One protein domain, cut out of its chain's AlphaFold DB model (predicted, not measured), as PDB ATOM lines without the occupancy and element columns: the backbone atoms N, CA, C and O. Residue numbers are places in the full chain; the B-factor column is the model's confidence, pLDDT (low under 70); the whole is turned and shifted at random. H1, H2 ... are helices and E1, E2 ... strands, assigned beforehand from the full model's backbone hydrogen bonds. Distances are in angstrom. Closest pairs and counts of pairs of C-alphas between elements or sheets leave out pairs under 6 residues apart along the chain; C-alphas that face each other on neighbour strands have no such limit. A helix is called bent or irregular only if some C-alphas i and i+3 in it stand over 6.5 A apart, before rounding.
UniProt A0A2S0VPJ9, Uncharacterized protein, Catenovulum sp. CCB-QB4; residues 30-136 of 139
ATOM      1  N   LYS A  30      20.990 -15.684  20.510       86.75
ATOM      2  CA  LYS A  30      20.889 -15.238  21.897       86.75
ATOM      3  C   LYS A  30      19.676 -14.324  22.074       86.75
ATOM      4  O   LYS A  30      19.609 -13.276  21.437       86.75
ATOM      5  N   LEU A  31      18.779 -14.650  23.008       87.69
ATOM      6  CA  LEU A  31      17.609 -13.814  23.287       87.69
ATOM      7  C   LEU A  31      18.046 -12.503  23.982       87.69
ATOM      8  O   LEU A  31      18.577 -12.547  25.098       87.69
ATOM      9  N   PRO A  32      17.865 -11.313  23.373       85.00
ATOM     10  CA  PRO A  32      18.337 -10.057  23.950       85.00
ATOM     11  C   PRO A  32      17.256  -9.325  24.759       85.00
ATOM     12  O   PRO A  32      17.478  -8.173  25.138       85.00
ATOM     13  N   VAL A  33      16.111  -9.968  25.013       86.62
ATOM     14  CA  VAL A  33      14.984  -9.396  25.757       86.62
ATOM     15  C   VAL A  33      14.885  -9.992  27.156       86.62
ATOM     16  O   VAL A  33      15.166 -11.169  27.370       86.62
ATOM     17  N   ASN A  34      14.449  -9.170  28.106       88.25
ATOM     18  CA  ASN A  34      14.221  -9.604  29.476       88.25
ATOM     19  C   ASN A  34      12.787 -10.127  29.647       88.25
ATOM     20  O   ASN A  34      11.858  -9.575  29.043       88.25
ATOM     21  N   PRO A  35      12.578 -11.157  30.481       90.94
ATOM     22  CA  PRO A  35      11.239 -11.573  30.866       90.94
ATOM     23  C   PRO A  35      10.569 -10.506  31.746       90.94
ATOM     24  O   PRO A  35      11.222  -9.835  32.543       90.94
ATOM     25  N   VAL A  36       9.248 -10.396  31.627       90.94
ATOM     26  CA  VAL A  36       8.391  -9.602  32.521       90.94
ATOM     27  C   VAL A  36       8.287 -10.278  33.889       90.94
ATOM     28  O   VAL A  36       8.331  -9.613  34.918       90.94
ATOM     29  N   ILE A  37       8.189 -11.611  33.904       89.44
ATOM     30  CA  ILE A  37       8.205 -12.418  35.128       89.44
ATOM     31  C   ILE A  37       9.378 -13.381  35.052       89.44
ATOM     32  O   ILE A  37       9.455 -14.195  34.132       89.44
ATOM     33  N   LYS A  38      10.261 -13.319  36.048       90.81
ATOM     34  CA  LYS A  38      11.420 -14.201  36.172       90.81
ATOM     35  C   LYS A  38      11.343 -14.996  37.464       90.81
ATOM     36  O   LYS A  38      11.390 -14.431  38.553       90.81
ATOM     37  N   VAL A  39      11.251 -16.314  37.325       90.06
ATOM     38  CA  VAL A  39      11.252 -17.259  38.446       90.06
ATOM     39  C   VAL A  39      12.672 -17.767  38.659       90.06
ATOM     40  O   VAL A  39      13.340 -18.151  37.700       90.06
ATOM     41  N   GLN A  40      13.141 -17.764  39.905       90.94
ATOM     42  CA  GLN A  40      14.475 -18.261  40.236       90.94
ATOM     43  C   GLN A  40      14.493 -19.794  40.346       90.94
ATOM     44  O   GLN A  40      13.530 -20.377  40.860       90.94
ATOM     45  N   PRO A  41      15.577 -20.459  39.906       93.81
ATOM     46  CA  PRO A  41      15.800 -21.873  40.180       93.81
ATOM     47  C   PRO A  41      15.894 -22.149  41.679       93.81
ATOM     48  O   PRO A  41      16.392 -21.333  42.454       93.81
ATOM     49  N   ARG A  42      15.460 -23.343  42.090       93.25
ATOM     50  CA  ARG A  42      15.754 -23.842  43.438       93.25
ATOM     51  C   ARG A  42      17.249 -24.134  43.555       93.25
ATOM     52  O   ARG A  42      17.836 -24.742  42.658       93.25
ATOM     53  N   LEU A  43      17.842 -23.724  44.672       94.00
ATOM     54  CA  LEU A  43      19.250 -23.986  44.954       94.00
ATOM     55  C   LEU A  43      19.475 -25.480  45.234       94.00
ATOM     56  O   LEU A  43      18.608 -26.164  45.775       94.00
ATOM     57  N   VAL A  44      20.651 -25.963  44.856       94.31
ATOM     58  CA  VAL A  44      21.124 -27.338  45.019       94.31
ATOM     59  C   VAL A  44      22.151 -27.360  46.145       94.31
ATOM     60  O   VAL A  44      23.033 -26.502  46.211       94.31
ATOM     61  N   SER A  45      22.027 -28.326  47.052       93.44
ATOM     62  CA  SER A  45      22.982 -28.481  48.151       93.44
ATOM     63  C   SER A  45      24.383 -28.808  47.619       93.44
ATOM     64  O   SER A  45      24.523 -29.455  46.586       93.44
ATOM     65  N   GLY A  46      25.424 -28.345  48.312       91.75
ATOM     66  CA  GLY A  46      26.819 -28.585  47.922       91.75
ATOM     67  C   GLY A  46      27.368 -27.668  46.822       91.75
ATOM     68  O   GLY A  46      28.569 -27.689  46.575       91.75
ATOM     69  N   ILE A  47      26.544 -26.814  46.201       93.44
ATOM     70  CA  ILE A  47      27.017 -25.808  45.238       93.44
ATOM     71  C   ILE A  47      27.383 -24.495  45.945       93.44
ATOM     72  O   ILE A  47      26.605 -23.939  46.730       93.44
ATOM     73  N   ASN A  48      28.558 -23.942  45.619       90.31
ATOM     74  CA  ASN A  48      28.984 -22.634  46.109       90.31
ATOM     75  C   ASN A  48      28.394 -21.478  45.277       90.31
ATOM     76  O   ASN A  48      28.981 -21.003  44.308       90.31
ATOM     77  N   TYR A  49      27.264 -20.942  45.733       87.31
ATOM     78  CA  TYR A  49      26.583 -19.797  45.110       87.31
ATOM     79  C   TYR A  49      27.235 -18.421  45.336       87.31
ATOM     80  O   TYR A  49      26.633 -17.404  44.991       87.31
ATOM     81  N   GLN A  50      28.428 -18.353  45.936       85.12
ATOM     82  CA  GLN A  50      29.248 -17.135  45.879       85.12
ATOM     83  C   GLN A  50      29.943 -16.985  44.516       85.12
ATOM     84  O   GLN A  50      30.343 -15.883  44.144       85.12
ATOM     85  N   GLN A  51      30.047 -18.076  43.753       83.44
ATOM     86  CA  GLN A  51      30.524 -18.088  42.375       83.44
ATOM     87  C   GLN A  51      29.352 -17.983  41.387       83.44
ATOM     88  O   GLN A  51      28.180 -18.104  41.750       83.44
ATOM     89  N   ALA A  52      29.661 -17.732  40.114       83.94
ATOM     90  CA  ALA A  52      28.646 -17.664  39.072       83.94
ATOM     91  C   ALA A  52      28.093 -19.066  38.766       83.94
ATOM     92  O   ALA A  52      28.742 -19.852  38.084       83.94
ATOM     93  N   VAL A  53      26.871 -19.346  39.225       91.94
ATOM     94  CA  VAL A  53      26.150 -20.591  38.926       91.94
ATOM     95  C   VAL A  53      25.116 -20.334  37.838       91.94
ATOM     96  O   VAL A  53      24.267 -19.443  37.960       91.94
ATOM     97  N   TRP A  54      25.202 -21.098  36.758       93.12
ATOM     98  CA  TRP A  54      24.360 -20.931  35.583       93.12
ATOM     99  C   TRP A  54      24.169 -22.226  34.791       93.12
ATOM    100  O   TRP A  54      25.004 -23.130  34.871       93.12
ATOM    101  N   VAL A  55      23.076 -22.258  34.023       94.31
ATOM    102  CA  VAL A  55      22.732 -23.279  33.025       94.31
ATOM    103  C   VAL A  55      22.297 -22.572  31.744       94.31
ATOM    104  O   VAL A  55      21.437 -21.690  31.791       94.31
ATOM    105  N   ASP A  56      22.890 -22.953  30.622       94.44
ATOM    106  CA  ASP A  56      22.515 -22.504  29.288       94.44
ATOM    107  C   ASP A  56      21.490 -23.460  28.686       94.44
ATOM    108  O   ASP A  56      21.660 -24.683  28.707       94.44
ATOM    109  N   LEU A  57      20.406 -22.886  28.172       95.44
ATOM    110  CA  LEU A  57      19.282 -23.611  27.600       95.44
ATOM    111  C   LEU A  57      18.990 -23.095  26.193       95.44
ATOM    112  O   LEU A  57      18.950 -21.882  25.963       95.44
ATOM    113  N   ALA A  58      18.733 -24.031  25.287       95.00
ATOM    114  CA  ALA A  58      18.161 -23.770  23.981       95.00
ATOM    115  C   ALA A  58      16.638 -23.932  24.048       95.00
ATOM    116  O   ALA A  58      16.144 -24.804  24.761       95.00
ATOM    117  N   PHE A  59      15.881 -23.088  23.358       95.75
ATOM    118  CA  PHE A  59      14.416 -23.128  23.384       95.75
ATOM    119  C   PHE A  59      13.812 -22.386  22.194       95.75
ATOM    120  O   PHE A  59      14.513 -21.699  21.454       95.75
ATOM    121  N   GLU A  60      12.494 -22.474  22.066       96.00
ATOM    122  CA  GLU A  60      11.697 -21.704  21.113       96.00
ATOM    123  C   GLU A  60      10.508 -21.032  21.803       96.00
ATOM    124  O   GLU A  60      10.121 -21.390  22.920       96.00
ATOM    125  N   PHE A  61       9.932 -20.038  21.129       96.62
ATOM    126  CA  PHE A  61       8.594 -19.551  21.448       96.62
ATOM    127  C   PHE A  61       7.575 -20.249  20.553       96.62
ATOM    128  O   PHE A  61       7.770 -20.297  19.341       96.62
ATOM    129  N   ASP A  62       6.473 -20.715  21.138       96.25
ATOM    130  CA  ASP A  62       5.383 -21.351  20.396       96.25
ATOM    131  C   ASP A  62       4.766 -20.417  19.344       96.25
ATOM    132  O   ASP A  62       4.571 -20.801  18.195       96.25
ATOM    133  N   ASN A  63       4.443 -19.183  19.734       96.19
ATOM    134  CA  ASN A  63       3.967 -18.114  18.868       96.19
ATOM    135  C   ASN A  63       4.092 -16.749  19.567       96.19
ATOM    136  O   ASN A  63       4.419 -16.631  20.752       96.19
ATOM    137  N   ALA A  64       3.821 -15.684  18.810       93.31
ATOM    138  CA  ALA A  64       3.948 -14.322  19.309       93.31
ATOM    139  C   ALA A  64       2.891 -13.970  20.364       93.31
ATOM    140  O   ALA A  64       3.167 -13.143  21.226       93.31
ATOM    141  N   GLN A  65       1.693 -14.552  20.292       93.38
ATOM    142  CA  GLN A  65       0.542 -14.188  21.116       93.38
ATOM    143  C   GLN A  65       0.645 -14.750  22.537       93.38
ATOM    144  O   GLN A  65       0.460 -14.006  23.499       93.38
ATOM    145  N   SER A  66       0.952 -16.040  22.683       94.06
ATOM    146  CA  SER A  66       1.112 -16.695  23.989       94.06
ATOM    147  C   SER A  66       2.496 -16.480  24.594       94.06
ATOM    148  O   SER A  66       2.618 -16.515  25.823       94.06
ATOM    149  N   ALA A  67       3.526 -16.255  23.763       93.94
ATOM    150  CA  ALA A  67       4.917 -16.116  24.194       93.94
ATOM    151  C   ALA A  67       5.364 -17.266  25.121       93.94
ATOM    152  O   ALA A  67       6.119 -17.059  26.080       93.94
ATOM    153  N   LYS A  68       4.847 -18.478  24.884       95.62
ATOM    154  CA  LYS A  68       5.132 -19.645  25.712       95.62
ATOM    155  C   LYS A  68       6.444 -20.259  25.245       95.62
ATOM    156  O   LYS A  68       6.689 -20.418  24.058       95.62
ATOM    157  N   ILE A  69       7.272 -20.624  26.212       96.19
ATOM    158  CA  ILE A  69       8.531 -21.327  25.983       96.19
ATOM    159  C   ILE A  69       8.228 -22.795  25.659       96.19
ATOM    160  O   ILE A  69       7.490 -23.453  26.400       96.19
ATOM    161  N   THR A  70       8.830 -23.311  24.594       95.38
ATOM    162  CA  THR A  70       8.723 -24.703  24.135       95.38
ATOM    163  C   THR A  70      10.092 -25.264  23.759       95.38
ATOM    164  O   THR A  70      11.079 -24.529  23.700       95.38
ATOM    165  N   GLU A  71      10.156 -26.583  23.545       94.44
ATOM    166  CA  GLU A  71      11.354 -27.278  23.053       94.44
ATOM    167  C   GLU A  71      12.625 -26.966  23.859       94.44
ATOM    168  O   GLU A  71      13.694 -26.739  23.293       94.44
ATOM    169  N   VAL A  72      12.520 -26.903  25.190       95.81
ATOM    170  CA  VAL A  72      13.661 -26.564  26.050       95.81
ATOM    171  C   VAL A  72      14.667 -27.712  26.063       95.81
ATOM    172  O   VAL A  72      14.336 -28.819  26.485       95.81
ATOM    173  N   LYS A  73      15.905 -27.429  25.661       94.00
ATOM    174  CA  LYS A  73      17.032 -28.366  25.663       94.00
ATOM    175  C   LYS A  73      18.212 -27.790  26.433       94.00
ATOM    176  O   LYS A  73      18.421 -26.579  26.479       94.00
ATOM    177  N   PHE A  74      18.974 -28.672  27.058       93.81
ATOM    178  CA  PHE A  74      20.221 -28.337  27.730       93.81
ATOM    179  C   PHE A  74      21.325 -28.043  26.713       93.81
ATOM    180  O   PHE A  74      21.459 -28.770  25.732       93.81
ATOM    181  N   VAL A  75      22.122 -27.004  26.968       92.81
ATOM    182  CA  VAL A  75      23.309 -26.671  26.167       92.81
ATOM    183  C   VAL A  75      24.571 -26.879  26.998       92.81
ATOM    184  O   VAL A  75      25.399 -27.712  26.651       92.81
ATOM    185  N   ASP A  76      24.712 -26.138  28.100       93.62
ATOM    186  CA  ASP A  76      25.904 -26.177  28.951       93.62
ATOM    187  C   ASP A  76      25.576 -25.758  30.396       93.62
ATOM    188  O   ASP A  76      24.510 -25.207  30.687       93.62
ATOM    189  N   SER A  77      26.477 -26.021  31.338       94.25
ATOM    190  CA  SER A  77      26.332 -25.646  32.740       94.25
ATOM    191  C   SER A  77      27.677 -25.370  33.392       94.25
ATOM    192  O   SER A  77      28.647 -26.097  33.216       94.25
ATOM    193  N   SER A  78      27.678 -24.389  34.294       93.38
ATOM    194  CA  SER A  78      28.773 -24.179  35.254       93.38
ATOM    195  C   SER A  78      29.112 -25.417  36.103       93.38
ATOM    196  O   SER A  78      30.209 -25.500  36.646       93.38
ATOM    197  N   HIS A  79      28.164 -26.346  36.261       93.38
ATOM    198  CA  HIS A  79      28.308 -27.594  37.009       93.38
ATOM    199  C   HIS A  79      27.742 -28.743  36.153       93.38
ATOM    200  O   HIS A  79      26.603 -29.166  36.384       93.38
ATOM    201  N   PRO A  80      28.492 -29.243  35.154       89.44
ATOM    202  CA  PRO A  80      27.981 -30.197  34.162       89.44
ATOM    203  C   PRO A  80      27.555 -31.538  34.780       89.44
ATOM    204  O   PRO A  80      26.645 -32.191  34.283       89.44
ATOM    205  N   ASN A  81      28.140 -31.907  35.923       90.94
ATOM    206  CA  ASN A  81      27.808 -33.141  36.641       90.94
ATOM    207  C   ASN A  81      26.565 -33.015  37.546       90.94
ATOM    208  O   ASN A  81      26.175 -33.984  38.192       90.94
ATOM    209  N   SER A  82      25.946 -31.831  37.646       93.50
ATOM    210  CA  SER A  82      24.780 -31.602  38.505       93.50
ATOM    211  C   SER A  82      23.478 -31.640  37.703       93.50
ATOM    212  O   SER A  82      22.961 -30.606  37.275       93.50
ATOM    213  N   SER A  83      22.897 -32.834  37.552       93.69
ATOM    214  CA  SER A  83      21.573 -33.006  36.928       93.69
ATOM    215  C   SER A  83      20.491 -32.190  37.643       93.69
ATOM    216  O   SER A  83      19.676 -31.526  37.002       93.69
ATOM    217  N   GLN A  84      20.539 -32.145  38.976       95.38
ATOM    218  CA  GLN A  84      19.586 -31.394  39.791       95.38
ATOM    219  C   GLN A  84      19.634 -29.880  39.520       95.38
ATOM    220  O   GLN A  84      18.588 -29.225  39.527       95.38
ATOM    221  N   LEU A  85      20.819 -29.311  39.259       95.06
ATOM    222  CA  LEU A  85      20.951 -27.894  38.899       95.06
ATOM    223  C   LEU A  85      20.271 -27.613  37.557       95.06
ATOM    224  O   LEU A  85      19.517 -26.641  37.438       95.06
ATOM    225  N   THR A  86      20.515 -28.474  36.569       95.31
ATOM    226  CA  THR A  86      19.907 -28.388  35.239       95.31
ATOM    227  C   THR A  86      18.387 -28.487  35.324       95.31
ATOM    228  O   THR A  86      17.683 -27.596  34.846       95.31
ATOM    229  N   GLU A  87      17.862 -29.491  36.027       95.69
ATOM    230  CA  GLU A  87      16.421 -29.665  36.212       95.69
ATOM    231  C   GLU A  87      15.760 -28.473  36.906       95.69
ATOM    232  O   GLU A  87      14.715 -27.989  36.464       95.69
ATOM    233  N   ASN A  88      16.349 -27.984  38.002       95.94
ATOM    234  CA  ASN A  88      15.817 -26.835  38.727       95.94
ATOM    235  C   ASN A  88      15.808 -25.577  37.849       95.94
ATOM    236  O   ASN A  88      14.874 -24.775  37.939       95.94
ATOM    237  N   SER A  89      16.813 -25.428  36.983       95.75
ATOM    238  CA  SER A  89      16.918 -24.312  36.044       95.75
ATOM    239  C   SER A  89      15.854 -24.389  34.950       95.75
ATOM    240  O   SER A  89      15.168 -23.397  34.716       95.75
ATOM    241  N   ILE A  90      15.622 -25.564  34.359       95.88
ATOM    242  CA  ILE A  90      14.558 -25.786  33.362       95.88
ATOM    243  C   ILE A  90      13.169 -25.556  33.977       95.88
ATOM    244  O   ILE A  90      12.341 -24.830  33.417       95.88
ATOM    245  N   LYS A  91      12.911 -26.116  35.168       95.75
ATOM    246  CA  LYS A  91      11.639 -25.952  35.900       95.75
ATOM    247  C   LYS A  91      11.337 -24.491  36.240       95.75
ATOM    248  O   LYS A  91      10.171 -24.106  36.303       95.75
ATOM    249  N   ALA A  92      12.361 -23.681  36.499       95.50
ATOM    250  CA  ALA A  92      12.194 -22.249  36.720       95.50
ATOM    251  C   ALA A  92      12.033 -21.481  35.405       95.50
ATOM    252  O   ALA A  92      11.132 -20.652  35.296       95.50
ATOM    253  N   PHE A  93      12.858 -21.784  34.402       95.81
ATOM    254  CA  PHE A  93      12.854 -21.112  33.106       95.81
ATOM    255  C   PHE A  93      11.515 -21.236  32.380       95.81
ATOM    256  O   PHE A  93      10.965 -20.237  31.934       95.81
ATOM    257  N   THR A  94      10.922 -22.429  32.361       95.75
ATOM    258  CA  THR A  94       9.594 -22.678  31.763       95.75
ATOM    259  C   THR A  94       8.459 -21.858  32.393       95.75
ATOM    260  O   THR A  94       7.389 -21.718  31.800       95.75
ATOM    261  N   LYS A  95       8.678 -21.281  33.582       95.69
ATOM    262  CA  LYS A  95       7.727 -20.392  34.267       95.69
ATOM    263  C   LYS A  95       7.974 -18.911  33.988       95.69
ATOM    264  O   LYS A  95       7.191 -18.080  34.450       95.69
ATOM    265  N   TRP A  96       9.045 -18.560  33.279       95.00
ATOM    266  CA  TRP A  96       9.286 -17.178  32.884       95.00
ATOM    267  C   TRP A  96       8.193 -16.716  31.921       95.00
ATOM    268  O   TRP A  96       7.650 -17.502  31.142       95.00
ATOM    269  N   LYS A  97       7.853 -15.429  31.984       93.94
ATOM    270  CA  LYS A  97       6.886 -14.804  31.076       93.94
ATOM    271  C   LYS A  97       7.546 -13.659  30.346       93.94
ATOM    272  O   LYS A  97       8.191 -12.823  30.975       93.94
ATOM    273  N   TYR A  98       7.343 -13.600  29.041       94.12
ATOM    274  CA  TYR A  98       7.841 -12.532  28.190       94.12
ATOM    275  C   TYR A  98       6.683 -11.715  27.629       94.12
ATOM    276  O   TYR A  98       5.555 -12.193  27.546       94.12
ATOM    277  N   SER A  99       6.965 -10.471  27.246       94.94
ATOM    278  CA  SER A  99       5.990  -9.654  26.528       94.94
ATOM    279  C   SER A  99       5.886 -10.131  25.071       94.94
ATOM    280  O   SER A  99       6.912 -10.104  24.379       94.94
ATOM    281  N   PRO A 100       4.680 -10.474  24.574       95.38
ATOM    282  CA  PRO A 100       4.404 -10.777  23.165       95.38
ATOM    283  C   PRO A 100       5.068  -9.822  22.167       95.38
ATOM    284  O   PRO A 100       5.717 -10.237  21.205       95.38
ATOM    285  N   LYS A 101       4.978  -8.513  22.432       95.38
ATOM    286  CA  LYS A 101       5.522  -7.464  21.559       95.38
ATOM    287  C   LYS A 101       7.041  -7.562  21.407       95.38
ATOM    288  O   LYS A 101       7.559  -7.324  20.320       95.38
ATOM    289  N   ASN A 102       7.743  -7.922  22.481       93.31
ATOM    290  CA  ASN A 102       9.204  -7.959  22.503       93.31
ATOM    291  C   ASN A 102       9.762  -9.257  21.913       93.31
ATOM    292  O   ASN A 102      10.875  -9.247  21.396       93.31
ATOM    293  N   ILE A 103       9.010 -10.362  21.990       95.25
ATOM    294  CA  ILE A 103       9.462 -11.667  21.486       95.25
ATOM    295  C   ILE A 103       9.072 -11.934  20.034       95.25
ATOM    296  O   ILE A 103       9.681 -12.797  19.411       95.25
ATOM    297  N   LYS A 104       8.118 -11.179  19.469       95.69
ATOM    298  CA  LYS A 104       7.637 -11.345  18.087       95.69
ATOM    299  C   LYS A 104       8.753 -11.519  17.033       95.69
ATOM    300  O   LYS A 104       8.586 -12.396  16.193       95.69
ATOM    301  N   PRO A 105       9.879 -10.773  17.057       95.62
ATOM    302  CA  PRO A 105      10.956 -10.952  16.073       95.62
ATOM    303  C   PRO A 105      11.707 -12.287  16.174       95.62
ATOM    304  O   PRO A 105      12.430 -12.638  15.249       95.62
ATOM    305  N   TYR A 106      11.575 -13.000  17.295       94.38
ATOM    306  CA  TYR A 106      12.344 -14.202  17.631       94.38
ATOM    307  C   TYR A 106      11.517 -15.492  17.541       94.38
ATOM    308  O   TYR A 106      12.044 -16.575  17.777       94.38
ATOM    309  N   VAL A 107      10.223 -15.393  17.230       94.81
ATOM    310  CA  VAL A 107       9.365 -16.565  17.006       94.81
ATOM    311  C   VAL A 107       9.879 -17.340  15.791       94.81
ATOM    312  O   VAL A 107      10.231 -16.735  14.780       94.81
ATOM    313  N   GLY A 108       9.933 -18.669  15.901       92.44
ATOM    314  CA  GLY A 108      10.480 -19.555  14.865       92.44
ATOM    315  C   GLY A 108      12.011 -19.629  14.822       92.44
ATOM    316  O   GLY A 108      12.553 -20.296  13.947       92.44
ATOM    317  N   GLN A 109      12.717 -18.963  15.743       93.81
ATOM    318  CA  GLN A 109      14.169 -19.091  15.893       93.81
ATOM    319  C   GLN A 109      14.512 -20.010  17.061       93.81
ATOM    320  O   GLN A 109      13.858 -19.964  18.105       93.81
ATOM    321  N   ARG A 110      15.602 -20.770  16.919       94.12
ATOM    322  CA  ARG A 110      16.213 -21.506  18.025       94.12
ATOM    323  C   ARG A 110      17.015 -20.538  18.888       94.12
ATOM    324  O   ARG A 110      17.968 -19.920  18.417       94.12
ATOM    325  N   LEU A 111      16.617 -20.368  20.144       94.69
ATOM    326  CA  LEU A 111      17.132 -19.311  21.012       94.69
ATOM    327  C   LEU A 111      18.009 -19.853  22.130       94.69
ATOM    328  O   LEU A 111      17.716 -20.901  22.687       94.69
ATOM    329  N   LEU A 112      19.025 -19.083  22.522       94.19
ATOM    330  CA  LEU A 112      19.877 -19.342  23.683       94.19
ATOM    331  C   LEU A 112      19.548 -18.387  24.832       94.19
ATOM    332  O   LEU A 112      19.500 -17.160  24.657       94.19
ATOM    333  N   VAL A 113      19.414 -18.945  26.033       93.94
ATOM    334  CA  VAL A 113      19.305 -18.196  27.288       93.94
ATOM    335  C   VAL A 113      20.199 -18.799  28.364       93.94
ATOM    336  O   VAL A 113      20.312 -20.016  28.481       93.94
ATOM    337  N   ARG A 114      20.772 -17.933  29.206       93.25
ATOM    338  CA  ARG A 114      21.447 -18.339  30.439       93.25
ATOM    339  C   ARG A 114      20.545 -18.127  31.643       93.25
ATOM    340  O   ARG A 114      20.132 -17.002  31.943       93.25
ATOM    341  N   VAL A 115      20.290 -19.200  32.375       93.00
ATOM    342  CA  VAL A 115      19.546 -19.187  33.631       93.00
ATOM    343  C   VAL A 115      20.543 -19.150  34.779       93.00
ATOM    344  O   VAL A 115      21.278 -20.104  35.015       93.00
ATOM    345  N   HIS A 116      20.575 -18.036  35.504       90.12
ATOM    346  CA  HIS A 116      21.413 -17.898  36.691       90.12
ATOM    347  C   HIS A 116      20.691 -18.414  37.934       90.12
ATOM    348  O   HIS A 116      19.514 -18.125  38.132       90.12
ATOM    349  N   SER A 117      21.428 -19.118  38.792       89.06
ATOM    350  CA  SER A 117      20.985 -19.485  40.136       89.06
ATOM    351  C   SER A 117      21.740 -18.627  41.148       89.06
ATOM    352  O   SER A 117      22.964 -18.705  41.228       89.06
ATOM    353  N   THR A 118      21.045 -17.779  41.907       77.31
ATOM    354  CA  THR A 118      21.681 -16.856  42.863       77.31
ATOM    355  C   THR A 118      21.078 -16.978  44.254       77.31
ATOM    356  O   THR A 118      19.874 -17.150  44.406       77.31
ATOM    357  N   LYS A 119      21.912 -16.819  45.294       66.94
ATOM    358  CA  LYS A 119      21.435 -16.652  46.684       66.94
ATOM    359  C   LYS A 119      20.730 -15.310  46.915       66.94
ATOM    360  O   LYS A 119      19.976 -15.173  47.869       66.94
ATOM    361  N   SER A 120      20.996 -14.310  46.070       55.31
ATOM    362  CA  SER A 120      20.420 -12.968  46.187       55.31
ATOM    363  C   SER A 120      19.262 -12.767  45.210       55.31
ATOM    364  O   SER A 120      19.385 -13.116  44.035       55.31
ATOM    365  N   ASN A 121      18.192 -12.110  45.670       51.25
ATOM    366  CA  ASN A 121      17.136 -11.558  44.809       51.25
ATOM    367  C   ASN A 121      17.644 -10.425  43.899       51.25
ATOM    368  O   ASN A 121      16.947 -10.034  42.962       51.25
ATOM    369  N   LYS A 122      18.858  -9.905  44.136       46.25
ATOM    370  CA  LYS A 122      19.548  -9.031  43.186       46.25
ATOM    371  C   LYS A 122      20.035  -9.896  42.028       46.25
ATOM    372  O   LYS A 122      21.100 -10.506  42.099       46.25
ATOM    373  N   GLN A 123      19.214  -9.981  40.984       51.31
ATOM    374  CA  GLN A 123      19.619 -10.602  39.733       51.31
ATOM    375  C   GLN A 123      20.867  -9.892  39.215       51.31
ATOM    376  O   GLN A 123      20.861  -8.667  39.102       51.31
ATOM    377  N   PRO A 124      21.942 -10.615  38.896       49.72
ATOM    378  CA  PRO A 124      22.997 -10.013  38.121       49.72
ATOM    379  C   PRO A 124      22.488  -9.876  36.679       49.72
ATOM    380  O   PRO A 124      22.134 -10.865  36.034       49.72
ATOM    381  N   ASP A 125      22.409  -8.635  36.202       50.72
ATOM    382  CA  ASP A 125      22.039  -8.314  34.824       50.72
ATOM    383  C   ASP A 125      23.183  -8.754  33.904       50.72
ATOM    384  O   ASP A 125      24.126  -8.013  33.641       50.72
ATOM    385  N   PHE A 126      23.158 -10.003  33.451       52.12
ATOM    386  CA  PHE A 126      24.096 -10.504  32.455       52.12
ATOM    387  C   PHE A 126      23.445 -10.486  31.077       52.12
ATOM    388  O   PHE A 126      22.362 -11.036  30.874       52.12
ATOM    389  N   ARG A 127      24.138  -9.908  30.092       50.16
ATOM    390  CA  ARG A 127      23.812 -10.108  28.679       50.16
ATOM    391  C   ARG A 127      24.752 -11.177  28.138       50.16
ATOM    392  O   ARG A 127      25.965 -10.999  28.125       50.16
ATOM    393  N   CYS A 128      24.173 -12.273  27.671       50.03
ATOM    394  CA  CYS A 128      24.915 -13.330  26.987       50.03
ATOM    395  C   CYS A 128      25.258 -12.971  25.534       50.03
ATOM    396  O   CYS A 128      24.657 -12.084  24.942       50.03
ATOM    397  N   ASN A 129      26.240 -13.602  24.938       48.50
ATOM    398  CA  ASN A 129      26.380 -13.712  23.494       48.50
ATOM    399  C   ASN A 129      26.771 -15.167  23.195       48.50
ATOM    400  O   ASN A 129      26.956 -15.949  24.127       48.50
ATOM    401  N   ALA A 130      26.893 -15.533  21.919       35.53
ATOM    402  CA  ALA A 130      27.325 -16.878  21.523       35.53
ATOM    403  C   ALA A 130      28.745 -17.245  22.025       35.53
ATOM    404  O   ALA A 130      29.174 -18.379  21.887       35.53
ATOM    405  N   GLN A 131      29.472 -16.293  22.622       47.69
ATOM    406  CA  GLN A 131      30.829 -16.435  23.153       47.69
ATOM    407  C   GLN A 131      30.875 -16.324  24.696       47.69
ATOM    408  O   GLN A 131      31.952 -16.182  25.272       47.69
ATOM    409  N   GLY A 132      29.723 -16.354  25.384       46.31
ATOM    410  CA  GLY A 132      29.617 -16.274  26.849       46.31
ATOM    411  C   GLY A 132      28.902 -15.020  27.378       46.31
ATOM    412  O   GLY A 132      28.401 -14.184  26.633       46.31
ATOM    413  N   CYS A 133      28.787 -14.875  28.702       51.75
ATOM    414  CA  CYS A 133      27.988 -13.800  29.311       51.75
ATOM    415  C   CYS A 133      28.833 -12.729  29.999       51.75
ATOM    416  O   CYS A 133      29.681 -13.031  30.836       51.75
ATOM    417  N   LYS A 134      28.556 -11.456  29.682       51.81
ATOM    418  CA  LYS A 134      29.208 -10.285  30.291       51.81
ATOM    419  C   LYS A 134      28.276  -9.614  31.303       51.81
ATOM    420  O   LYS A 134      27.076  -9.479  31.046       51.81
ATOM    421  N   LYS A 135      28.822  -9.202  32.459       44.12
ATOM    422  CA  LYS A 135      28.100  -8.386  33.456       44.12
ATOM    423  C   LYS A 135      27.719  -7.057  32.817       44.12
ATOM    424  O   LYS A 135      28.584  -6.379  32.269       44.12
ATOM    425  N   VAL A 136      26.459  -6.665  32.929       51.34
ATOM    426  CA  VAL A 136      26.013  -5.311  32.610       51.34
ATOM    427  C   VAL A 136      26.085  -4.489  33.895       51.34
ATOM    428  O   VAL A 136      25.540  -4.884  34.925       51.34
TER     429      VAL A 136
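Overview. This is residues 30 to 136 of the 139 residues of an uncharacterized protein of Catenovulum sp. CCB-QB4 (UniProt A0A2S0VPJ9). A strongly twisted sheet of three strands, bent over on itself, has one helix, H1, packed on one face, while a short helix, H2, sits at one end of the longest axis. A small hairpin, E4 and E5, lies near E3 on the side away from H1, and residues 30 to 52, with no named element, run along the outside. The 107 printed residues hold, in order, E1 E2 H1 H2 E3 E4 E5; the class is mixed, with 51 residues in named elements. The sheets, E2 - E1 - E3 and E4 - E5, are antiparallel, and the whole is compact, radius of gyration of the C-alphas 13.4 A, spanning 40 by 27 by 25 A.

Along the chain. E1, residues 53 to 61, begins at C-alpha 53 (26.150, -20.591, 38.926), is 24.8 A long and bends by 55 degrees at residue 58. E2, residues 69 to 77, 19.5 A, bends by 64 degrees at residue 72. H1 is residues 83 to 93, 15.2 A; H2, residues 100 to 106, is irregular, with C-alphas 102 and 105 7.3 A apart. E3 is residues 111 to 117, 19.5 A; E4 is 126 to 129; E5, 132 to 135, ends at C-alpha 135 (28.100, -8.386, 33.456).

Arrangement. E1 is the inner strand: N 58 and O 73 of E2 are 2.8 A apart, and N 57 and O 113 of E3 2.9 A. H1 is on this sheet, forming two layers, helix and sheet; its closest C-alphas to E3 are Ser 89 and Val 115, 6.2 A. H2 only grazes the sheet. E2, H1 H2, E3 form a split strand-helix-strand unit, two strands that run the same way in one sheet with helices between them along the chain and E1 between them in the sheet, and its crossover is left-handed. In the hairpin E4 and E5, N 129 and O 132 are 2.8 A apart; the closest C-alphas of E3 and E4 are Arg 114 and Cys 128, 7.0 A. Every O i to N i+4 pair is within hydrogen-bond range in H1, but 1 of 3 in H2, beside 2 of 4 O i to N i+3 pairs.

Size, cuts and confidence. The C-alphas farthest apart, of Gly 46 and Gln 65, are 40.2 A apart. The printed part has no cut, and no link between named elements is long. Mean pLDDT of the printed part is 85.7; residues 119 to 136 are under 70.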